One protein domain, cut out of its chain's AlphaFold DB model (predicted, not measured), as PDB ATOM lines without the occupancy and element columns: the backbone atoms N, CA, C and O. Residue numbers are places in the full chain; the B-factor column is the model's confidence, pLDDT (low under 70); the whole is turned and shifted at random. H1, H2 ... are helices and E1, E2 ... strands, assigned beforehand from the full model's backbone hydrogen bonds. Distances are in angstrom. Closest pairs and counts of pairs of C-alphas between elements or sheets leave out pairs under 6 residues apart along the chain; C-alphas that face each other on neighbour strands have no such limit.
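AT A GLANCE: This is residues 26 to 92 of the 93 residues of an uncharacterized protein of Betaproteobacteria bacterium (UniProt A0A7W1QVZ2). A twisted hairpin of two strands, E1 and E2, runs along the longest axis; the short helix H1 packs on it near its turn, with H2 beside H1, and H3 follows at the hairpin's other end. A long loop, residues 33 to 47, joins H1 to H2. The printed part has 67 residues, with three named helices and two named strands that follow along the chain as H1, H2, E1, E2, H3; the one sheet, order E1 - E2, is antiparallel, and the class is mixed, helices and strands, with 37 residues in named elements; the whole is compact, with a radius of gyration of the C-alphas of 12.5 A and spans of 38 by 29 by 17 A.

HOW THE PARTS SIT: Look first at the hairpin of E1, residues 65 to 71, and E2, residues 75 to 82: antiparallel at 153 degrees, with N 67 and O 80 2.9 A apart, within hydrogen-bond range. E2 bends by 54 degrees at residue 79. For H1, residues 26 to 32, the C-alpha closest to E2 is that of Leu 32, 6.1 A from Phe 76. H2, residues 48 to 55, only just touches H1, with 3 pairs of C-alphas within 8 A, the closest those of Arg 29 and Val 54 at 6.6 A; they stand about perpendicular at 85 degrees. H2 and E2 are near each other. H3, residues 84 to 90, is apart from H1 and H2. Every O i to N i+4 pair is within hydrogen-bond range in H1 and H2, and 2 of 3 in H3.

IN THESE COORDINATES: Find C-alpha 26 at (-23.129, -46.499, -50.760), where H1 begins; H3 ends at C-alpha 90, (4.957, -52.539, -33.870). E1 is 18.6 A long and E2 20.6 A.

THE WHOLE: The C-alphas of Gly 73 and Arg 92, the two farthest apart, are 39.0 A apart. The printed part has no cut, the link from H1 to H2 is long, and no printed residue is under 70 in pLDDT.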
ATOM      1  N   ALA A  26     -22.709 -45.123 -50.503       92.69
ATOM      2  CA  ALA A  26     -23.129 -46.499 -50.760       92.69
ATOM      3  C   ALA A  26     -21.951 -47.383 -51.209       92.69
ATOM      4  O   ALA A  26     -21.738 -48.443 -50.627       92.69
ATOM      5  N   ASP A  27     -21.120 -46.903 -52.138       93.44
ATOM      6  CA  ASP A  27     -19.950 -47.651 -52.618       93.44
ATOM      7  C   ASP A  27     -18.915 -47.894 -51.515       93.44
ATOM      8  O   ASP A  27     -18.347 -48.981 -51.423       93.44
ATOM      9  N   LEU A  28     -18.701 -46.914 -50.626       94.25
ATOM     10  CA  LEU A  28     -17.818 -47.084 -49.472       94.25
ATOM     11  C   LEU A  28     -18.364 -48.135 -48.500       94.25
ATOM     12  O   LEU A  28     -17.601 -48.966 -48.012       94.25
ATOM     13  N   ARG A  29     -19.676 -48.124 -48.224       93.75
ATOM     14  CA  ARG A  29     -20.321 -49.141 -47.375       93.75
ATOM     15  C   ARG A  29     -20.163 -50.535 -47.976       93.75
ATOM     16  O   ARG A  29     -19.767 -51.452 -47.264       93.75
ATOM     17  N   THR A  30     -20.392 -50.672 -49.280       93.00
ATOM     18  CA  THR A  30     -20.189 -51.928 -50.012       93.00
ATOM     19  C   THR A  30     -18.737 -52.392 -49.927       93.00
ATOM     20  O   THR A  30     -18.486 -53.557 -49.619       93.00
ATOM     21  N   LEU A  31     -17.774 -51.487 -50.120       93.75
ATOM     22  CA  LEU A  31     -16.350 -51.807 -50.030       93.75
ATOM     23  C   LEU A  31     -15.960 -52.305 -48.628       93.75
ATOM     24  O   LEU A  31     -15.292 -53.328 -48.512       93.75
ATOM     25  N   LEU A  32     -16.416 -51.634 -47.566       95.00
ATOM     26  CA  LEU A  32     -16.133 -52.031 -46.177       95.00
ATOM     27  C   LEU A  32     -16.855 -53.323 -45.756       95.00
ATOM     28  O   LEU A  32     -16.394 -54.023 -44.858       95.00
ATOM     29  N   ALA A  33     -17.977 -53.639 -46.400       94.62
ATOM     30  CA  ALA A  33     -18.737 -54.867 -46.190       94.62
ATOM     31  C   ALA A  33     -18.294 -56.028 -47.097       94.62
ATOM     32  O   ALA A  33     -18.848 -57.126 -47.016       94.62
ATOM     33  N   THR A  34     -17.313 -55.813 -47.974       93.50
ATOM     34  CA  THR A  34     -16.789 -56.868 -48.841       93.50
ATOM     35  C   THR A  34     -15.808 -57.728 -48.055       93.50
ATOM     36  O   THR A  34     -14.800 -57.237 -47.547       93.50
ATOM     37  N   ARG A  35     -16.084 -59.035 -47.954       91.00
ATOM     38  CA  ARG A  35     -15.133 -59.980 -47.356       91.00
ATOM     39  C   ARG A  35     -13.873 -60.045 -48.213       91.00
ATOM     40  O   ARG A  35     -13.947 -60.307 -49.412       91.00
ATOM     41  N   VAL A  36     -12.722 -59.851 -47.581       88.62
ATOM     42  CA  VAL A  36     -11.426 -60.134 -48.202       88.62
ATOM     43  C   VAL A  36     -11.277 -61.647 -48.379       88.62
ATOM     44  O   VAL A  36     -11.681 -62.423 -47.511       88.62
ATOM     45  N   THR A  37     -10.756 -62.084 -49.524       82.56
ATOM     46  CA  THR A  37     -10.541 -63.505 -49.824       82.56
ATOM     47  C   THR A  37      -9.077 -63.892 -49.596       82.56
ATOM     48  O   THR A  37      -8.153 -63.107 -49.820       82.56
ATOM     49  N   GLY A  38      -8.856 -65.130 -49.143       80.00
ATOM     50  CA  GLY A  38      -7.519 -65.660 -48.856       80.00
ATOM     51  C   GLY A  38      -6.813 -64.975 -47.676       80.00
ATOM     52  O   GLY A  38      -7.433 -64.285 -46.874       80.00
ATOM     53  N   ASN A  39      -5.494 -65.159 -47.578       82.31
ATOM     54  CA  ASN A  39      -4.636 -64.525 -46.565       82.31
ATOM     55  C   ASN A  39      -4.236 -63.090 -46.973       82.31
ATOM     56  O   ASN A  39      -3.056 -62.737 -46.961       82.31
ATOM     57  N   THR A  40      -5.201 -62.269 -47.393       86.12
ATOM     58  CA  THR A  40      -4.947 -60.893 -47.849       86.12
ATOM     59  C   THR A  40      -5.746 -59.869 -47.050       86.12
ATOM     60  O   THR A  40      -6.789 -60.182 -46.486       86.12
ATOM     61  N   ASN A  41      -5.244 -58.633 -47.012       88.75
ATOM     62  CA  ASN A  41      -5.932 -57.486 -46.429       88.75
ATOM     63  C   ASN A  41      -6.063 -56.383 -47.480       88.75
ATOM     64  O   ASN A  41      -5.102 -56.083 -48.191       88.75
ATOM     65  N   THR A  42      -7.219 -55.721 -47.509       91.56
ATOM     66  CA  THR A  42      -7.416 -54.487 -48.275       91.56
ATOM     67  C   THR A  42      -7.160 -53.293 -47.365       91.56
ATOM     68  O   THR A  42      -7.855 -53.109 -46.367       91.56
ATOM     69  N   ALA A  43      -6.176 -52.465 -47.711       93.06
ATOM     70  CA  ALA A  43      -5.910 -51.206 -47.025       93.06
ATOM     71  C   ALA A  43      -6.543 -50.043 -47.796       93.06
ATOM     72  O   ALA A  43      -6.326 -49.894 -48.998       93.06
ATOM     73  N   ILE A  44      -7.310 -49.204 -47.098       93.94
ATOM     74  CA  ILE A  44      -7.961 -48.024 -47.670       93.94
ATOM     75  C   ILE A  44      -7.367 -46.785 -47.011       93.94
ATOM     76  O   ILE A  44      -7.447 -46.628 -45.796       93.94
ATOM     77  N   SER A  45      -6.807 -45.888 -47.821       92.75
ATOM     78  CA  SER A  45      -6.371 -44.563 -47.379       92.75
ATOM     79  C   SER A  45      -7.322 -43.507 -47.934       92.75
ATOM     80  O   SER A  45      -7.579 -43.457 -49.138       92.75
ATOM     81  N   SER A  46      -7.890 -42.696 -47.045       91.81
ATOM     82  CA  SER A  46      -8.830 -41.629 -47.382       91.81
ATOM     83  C   SER A  46      -8.827 -40.541 -46.301       91.81
ATOM     84  O   SER A  46      -8.159 -40.658 -45.275       91.81
ATOM     85  N   HIS A  47      -9.586 -39.473 -46.531       91.69
ATOM     86  CA  HIS A  47      -9.910 -38.467 -45.530       91.69
ATOM     87  C   HIS A  47     -10.845 -39.023 -44.445       91.69
ATOM     88  O   HIS A  47     -11.570 -39.998 -44.647       91.69
ATOM     89  N   GLY A  48     -10.901 -38.342 -43.298       91.56
ATOM     90  CA  GLY A  48     -11.775 -38.739 -42.189       91.56
ATOM     91  C   GLY A  48     -13.274 -38.611 -42.486       91.56
ATOM     92  O   GLY A  48     -14.064 -39.360 -41.918       91.56
ATOM     93  N   ASN A  49     -13.683 -37.704 -43.385       93.31
ATOM     94  CA  ASN A  49     -15.101 -37.417 -43.637       93.31
ATOM     95  C   ASN A  49     -15.883 -38.607 -44.223       93.31
ATOM     96  O   ASN A  49     -16.924 -38.935 -43.653       93.31
ATOM     97  N   PRO A  50     -15.429 -39.282 -45.305       93.75
ATOM     98  CA  PRO A  50     -16.122 -40.468 -45.806       93.75
ATOM     99  C   PRO A  50     -16.252 -41.568 -44.753       93.75
ATOM    100  O   PRO A  50     -17.325 -42.146 -44.608       93.75
ATOM    101  N   PHE A  51     -15.195 -41.819 -43.971       94.12
ATOM    102  CA  PHE A  51     -15.242 -42.840 -42.925       94.12
ATOM    103  C   PHE A  51     -16.212 -42.463 -41.800       94.12
ATOM    104  O   PHE A  51     -17.077 -43.261 -41.454       94.12
ATOM    105  N   PHE A  52     -16.144 -41.235 -41.280       94.50
ATOM    106  CA  PHE A  52     -17.086 -40.743 -40.269       94.50
ATOM    107  C   PHE A  52     -18.539 -40.806 -40.757       94.50
ATOM    108  O   PHE A  52     -19.433 -41.159 -39.994       94.50
ATOM    109  N   ALA A  53     -18.779 -40.519 -42.037       93.19
ATOM    110  CA  ALA A  53     -20.114 -40.573 -42.619       93.19
ATOM    111  C   ALA A  53     -20.728 -41.985 -42.631       93.19
ATOM    112  O   ALA A  53     -21.951 -42.101 -42.591       93.19
ATOM    113  N   VAL A  54     -19.914 -43.046 -42.693       92.88
ATOM    114  CA  VAL A  54     -20.400 -44.441 -42.720       92.88
ATOM    115  C   VAL A  54     -20.256 -45.173 -41.389       92.88
ATOM    116  O   VAL A  54     -21.023 -46.090 -41.121       92.88
ATOM    117  N   ALA A  55     -19.284 -44.789 -40.563       93.94
ATOM    118  CA  ALA A  55     -18.984 -45.430 -39.286       93.94
ATOM    119  C   ALA A  55     -19.542 -44.673 -38.073       93.94
ATOM    120  O   ALA A  55     -19.658 -45.252 -36.993       93.94
ATOM    121  N   GLY A  56     -19.874 -43.390 -38.233       92.88
ATOM    122  CA  GLY A  56     -20.239 -42.507 -37.132       92.88
ATOM    123  C   GLY A  56     -19.037 -42.046 -36.291       92.88
ATOM    124  O   GLY A  56     -17.877 -42.243 -36.671       92.88
ATOM    125  N   PRO A  57     -19.297 -41.382 -35.151       91.94
ATOM    126  CA  PRO A  57     -18.252 -40.892 -34.261       91.94
ATOM    127  C   PRO A  57     -17.506 -42.023 -33.527       91.94
ATOM    128  O   PRO A  57     -18.074 -43.086 -33.282       91.94
ATOM    129  N   PRO A  58     -16.260 -41.774 -33.077       92.25
ATOM    130  CA  PRO A  58     -15.457 -40.573 -33.327       92.25
ATOM    131  C   PRO A  58     -14.711 -40.636 -34.671       92.25
ATOM    132  O   PRO A  58     -14.448 -41.725 -35.193       92.25
ATOM    133  N   TYR A  59     -14.301 -39.467 -35.183       93.00
ATOM    134  CA  TYR A  59     -13.357 -39.368 -36.304       93.00
ATOM    135  C   TYR A  59     -12.089 -40.194 -36.031       93.00
ATOM    136  O   TYR A  59     -11.691 -40.380 -34.880       93.00
ATOM    137  N   LEU A  60     -11.462 -40.694 -37.097       93.19
ATOM    138  CA  LEU A  60     -10.081 -41.172 -37.029       93.19
ATOM    139  C   LEU A  60      -9.156 -39.958 -37.055       93.19
ATOM    140  O   LEU A  60      -9.302 -39.097 -37.928       93.19
ATOM    141  N   ALA A  61      -8.231 -39.884 -36.101       92.94
ATOM    142  CA  ALA A  61      -7.173 -38.884 -36.152       92.94
ATOM    143  C   ALA A  61      -6.164 -39.230 -37.262       92.94
ATOM    144  O   ALA A  61      -6.089 -40.364 -37.740       92.94
ATOM    145  N   GLU A  62      -5.374 -38.246 -37.689       90.75
ATOM    146  CA  GLU A  62      -4.344 -38.472 -38.701       90.75
ATOM    147  C   GLU A  62      -3.328 -39.529 -38.232       90.75
ATOM    148  O   GLU A  62      -2.782 -39.455 -37.130       90.75
ATOM    149  N   GLY A  63      -3.088 -40.534 -39.080       91.50
ATOM    150  CA  GLY A  63      -2.225 -41.674 -38.762       91.50
ATOM    151  C   GLY A  63      -2.898 -42.788 -37.952       91.50
ATOM    152  O   GLY A  63      -2.237 -43.778 -37.638       91.50
ATOM    153  N   GLU A  64      -4.188 -42.677 -37.625       94.69
ATOM    154  CA  GLU A  64      -4.962 -43.797 -37.079       94.69
ATOM    155  C   GLU A  64      -5.546 -44.682 -38.182       94.69
ATOM    156  O   GLU A  64      -5.841 -44.225 -39.286       94.69
ATOM    157  N   ALA A  65      -5.783 -45.952 -37.851       94.88
ATOM    158  CA  ALA A  65      -6.591 -46.839 -38.681       94.88
ATOM    159  C   ALA A  65      -7.688 -47.517 -37.865       94.88
ATOM    160  O   ALA A  65      -7.489 -47.898 -36.710       94.88
ATOM    161  N   ALA A  66      -8.838 -47.728 -38.499       96.00
ATOM    162  CA  ALA A  66      -9.831 -48.682 -38.034       96.00
ATOM    163  C   ALA A  66      -9.610 -50.018 -38.746       96.00
ATOM    164  O   ALA A  66      -9.482 -50.055 -39.970       96.00
ATOM    165  N   ILE A  67      -9.611 -51.109 -37.986       95.06
ATOM    166  CA  ILE A  67      -9.693 -52.457 -38.544       95.06
ATOM    167  C   ILE A  67     -11.166 -52.834 -38.581       95.06
ATOM    168  O   ILE A  67     -11.849 -52.791 -37.552       95.06
ATOM    169  N   VAL A  68     -11.649 -53.172 -39.772       95.25
ATOM    170  CA  VAL A  68     -13.048 -53.514 -40.008       95.25
ATOM    171  C   VAL A  68     -13.190 -54.985 -40.366       95.25
ATOM    172  O   VAL A  68     -12.362 -55.555 -41.070       95.25
ATOM    173  N   GLU A  69     -14.269 -55.579 -39.886       95.00
ATOM    174  CA  GLU A  69     -14.726 -56.906 -40.256       95.00
ATOM    175  C   GLU A  69     -16.016 -56.764 -41.064       95.00
ATOM    176  O   GLU A  69     -17.011 -56.218 -40.575       95.00
ATOM    177  N   ALA A  70     -15.994 -57.257 -42.301       94.81
ATOM    178  CA  ALA A  70     -17.161 -57.310 -43.168       94.81
ATOM    179  C   ALA A  70     -18.272 -58.180 -42.556       94.81
ATOM    180  O   ALA A  70     -18.016 -59.271 -42.045       94.81
ATOM    181  N   GLN A  71     -19.511 -57.704 -42.644       92.88
ATOM    182  CA  GLN A  71     -20.716 -58.398 -42.191       92.88
ATOM    183  C   GLN A  71     -21.696 -58.543 -43.361       92.88
ATOM    184  O   GLN A  71     -21.607 -57.845 -44.371       92.88
ATOM    185  N   ASP A  72     -22.686 -59.418 -43.211       85.75
ATOM    186  CA  ASP A  72     -23.686 -59.623 -44.257       85.75
ATOM    187  C   ASP A  72     -24.614 -58.400 -44.407       85.75
ATOM    188  O   ASP A  72     -24.929 -57.699 -43.433       85.75
ATOM    189  N   GLY A  73     -25.094 -58.172 -45.635       83.00
ATOM    190  CA  GLY A  73     -26.062 -57.116 -45.956       83.00
ATOM    191  C   GLY A  73     -25.475 -55.701 -45.994       83.00
ATOM    192  O   GLY A  73     -26.079 -54.789 -45.440       83.00
ATOM    193  N   ALA A  74     -24.303 -55.515 -46.617       83.38
ATOM    194  CA  ALA A  74     -23.613 -54.219 -46.741       83.38
ATOM    195  C   ALA A  74     -23.248 -53.556 -45.393       83.38
ATOM    196  O   ALA A  74     -23.178 -52.330 -45.277       83.38
ATOM    197  N   ARG A  75     -23.010 -54.375 -44.363       91.00
ATOM    198  CA  ARG A  75     -22.621 -53.932 -43.021       91.00
ATOM    199  C   ARG A  75     -21.161 -54.267 -42.746       91.00
ATOM    200  O   ARG A  75     -20.592 -55.184 -43.325       91.00
ATOM    201  N   PHE A  76     -20.569 -53.555 -41.801       95.62
ATOM    202  CA  PHE A  76     -19.247 -53.861 -41.272       95.62
ATOM    203  C   PHE A  76     -19.222 -53.573 -39.772       95.62
ATOM    204  O   PHE A  76     -20.063 -52.836 -39.251       95.62
ATOM    205  N   ARG A  77     -18.251 -54.155 -39.076       96.12
ATOM    206  CA  ARG A  77     -17.992 -53.914 -37.657       96.12
ATOM    207  C   ARG A  77     -16.560 -53.437 -37.485       96.12
ATOM    208  O   ARG A  77     -15.641 -54.064 -37.992       96.12
ATOM    209  N   ILE A  78     -16.354 -52.354 -36.744       96.44
ATOM    210  CA  ILE A  78     -15.007 -51.959 -36.319       96.44
ATOM    211  C   ILE A  78     -14.587 -52.904 -35.194       96.44
ATOM    212  O   ILE A  78     -15.239 -52.939 -34.151       96.44
ATOM    213  N   ILE A  79     -13.519 -53.667 -35.407       96.62
ATOM    214  CA  ILE A  79     -13.016 -54.660 -34.444       96.62
ATOM    215  C   ILE A  79     -11.761 -54.192 -33.709       96.62
ATOM    216  O   ILE A  79     -11.454 -54.696 -32.634       96.62
ATOM    217  N   ALA A  80     -11.050 -53.208 -34.256       95.50
ATOM    218  CA  ALA A  80      -9.932 -52.569 -33.578       95.50
ATOM    219  C   ALA A  80      -9.722 -51.141 -34.083       95.50
ATOM    220  O   ALA A  80     -10.126 -50.779 -35.191       95.50
ATOM    221  N   ARG A  81      -9.038 -50.337 -33.269       94.62
ATOM    222  CA  ARG A  81      -8.462 -49.054 -33.672       94.62
ATOM    223  C   ARG A  81      -6.975 -49.079 -33.373       94.62
ATOM    224  O   ARG A  81      -6.581 -49.365 -32.243       94.62
ATOM    225  N   VAL A  82      -6.169 -48.769 -34.376       93.81
ATOM    226  CA  VAL A  82      -4.723 -48.642 -34.231       93.81
ATOM    227  C   VAL A  82      -4.398 -47.161 -34.140       93.81
ATOM    228  O   VAL A  82      -4.615 -46.408 -35.090       93.81
ATOM    229  N   LYS A  83      -3.920 -46.745 -32.967       93.62
ATOM    230  CA  LYS A  83      -3.473 -45.372 -32.730       93.62
ATOM    231  C   LYS A  83      -2.143 -45.121 -33.429       93.62
ATOM    232  O   LYS A  83      -1.346 -46.047 -33.573       93.62
ATOM    233  N   LYS A  84      -1.865 -43.859 -33.758       90.69
ATOM    234  CA  LYS A  84      -0.600 -43.436 -34.376       90.69
ATOM    235  C   LYS A  84       0.635 -44.021 -33.671       90.69
ATOM    236  O   LYS A  84       1.501 -44.597 -34.321       90.69
ATOM    237  N   ASP A  85       0.687 -43.919 -32.345       91.00
ATOM    238  CA  ASP A  85       1.856 -44.354 -31.569       91.00
ATOM    239  C   ASP A  85       1.994 -45.883 -31.496       91.00
ATOM    240  O   ASP A  85       3.108 -46.399 -31.401       91.00
ATOM    241  N   ALA A  86       0.887 -46.623 -31.635       89.19
ATOM    242  CA  ALA A  86       0.904 -48.086 -31.649       89.19
ATOM    243  C   ALA A  86       1.646 -48.639 -32.881       89.19
ATOM    244  O   ALA A  86       2.257 -49.705 -32.810       89.19
ATOM    245  N   TRP A  87       1.669 -47.901 -33.997       84.94
ATOM    246  CA  TRP A  87       2.476 -48.276 -35.163       84.94
ATOM    247  C   TRP A  87       3.976 -48.253 -34.868       84.94
ATOM    248  O   TRP A  87       4.706 -49.135 -35.316       84.94
ATOM    249  N   LEU A  88       4.438 -47.266 -34.095       83.00
ATOM    250  CA  LEU A  88       5.847 -47.153 -33.712       83.00
ATOM    251  C   LEU A  88       6.267 -48.300 -32.791       83.00
ATOM    252  O   LEU A  88       7.407 -48.751 -32.849       83.00
ATOM    253  N   GLU A  89       5.357 -48.781 -31.946       83.31
ATOM    254  CA  GLU A  89       5.601 -49.953 -31.104       83.31
ATOM    255  C   GLU A  89       5.705 -51.243 -31.916       83.31
ATOM    256  O   GLU A  89       6.570 -52.069 -31.626       83.31
ATOM    257  N   LEU A  90       4.881 -51.396 -32.957       77.31
ATOM    258  CA  LEU A  90       4.957 -52.539 -33.870       77.31
ATOM    259  C   LEU A  90       6.268 -52.562 -34.662       77.31
ATOM    260  O   LEU A  90       6.839 -53.629 -34.838       77.31
ATOM    261  N   ALA A  91       6.769 -51.401 -35.093       73.75
ATOM    262  CA  ALA A  91       8.012 -51.301 -35.863       73.75
ATOM    263  C   ALA A  91       9.288 -51.592 -35.047       73.75
ATOM    264  O   ALA A  91      10.360 -51.741 -35.627       73.75
ATOM    265  N   ARG A  92       9.194 -51.629 -33.712       74.38
ATOM    266  CA  ARG A  92      10.319 -51.923 -32.806       74.38
ATOM    267  C   ARG A  92      10.477 -53.412 -32.478       74.38
ATOM    268  O   ARG A  92      11.392 -53.753 -31.731       74.38
TER     269      ARG A  92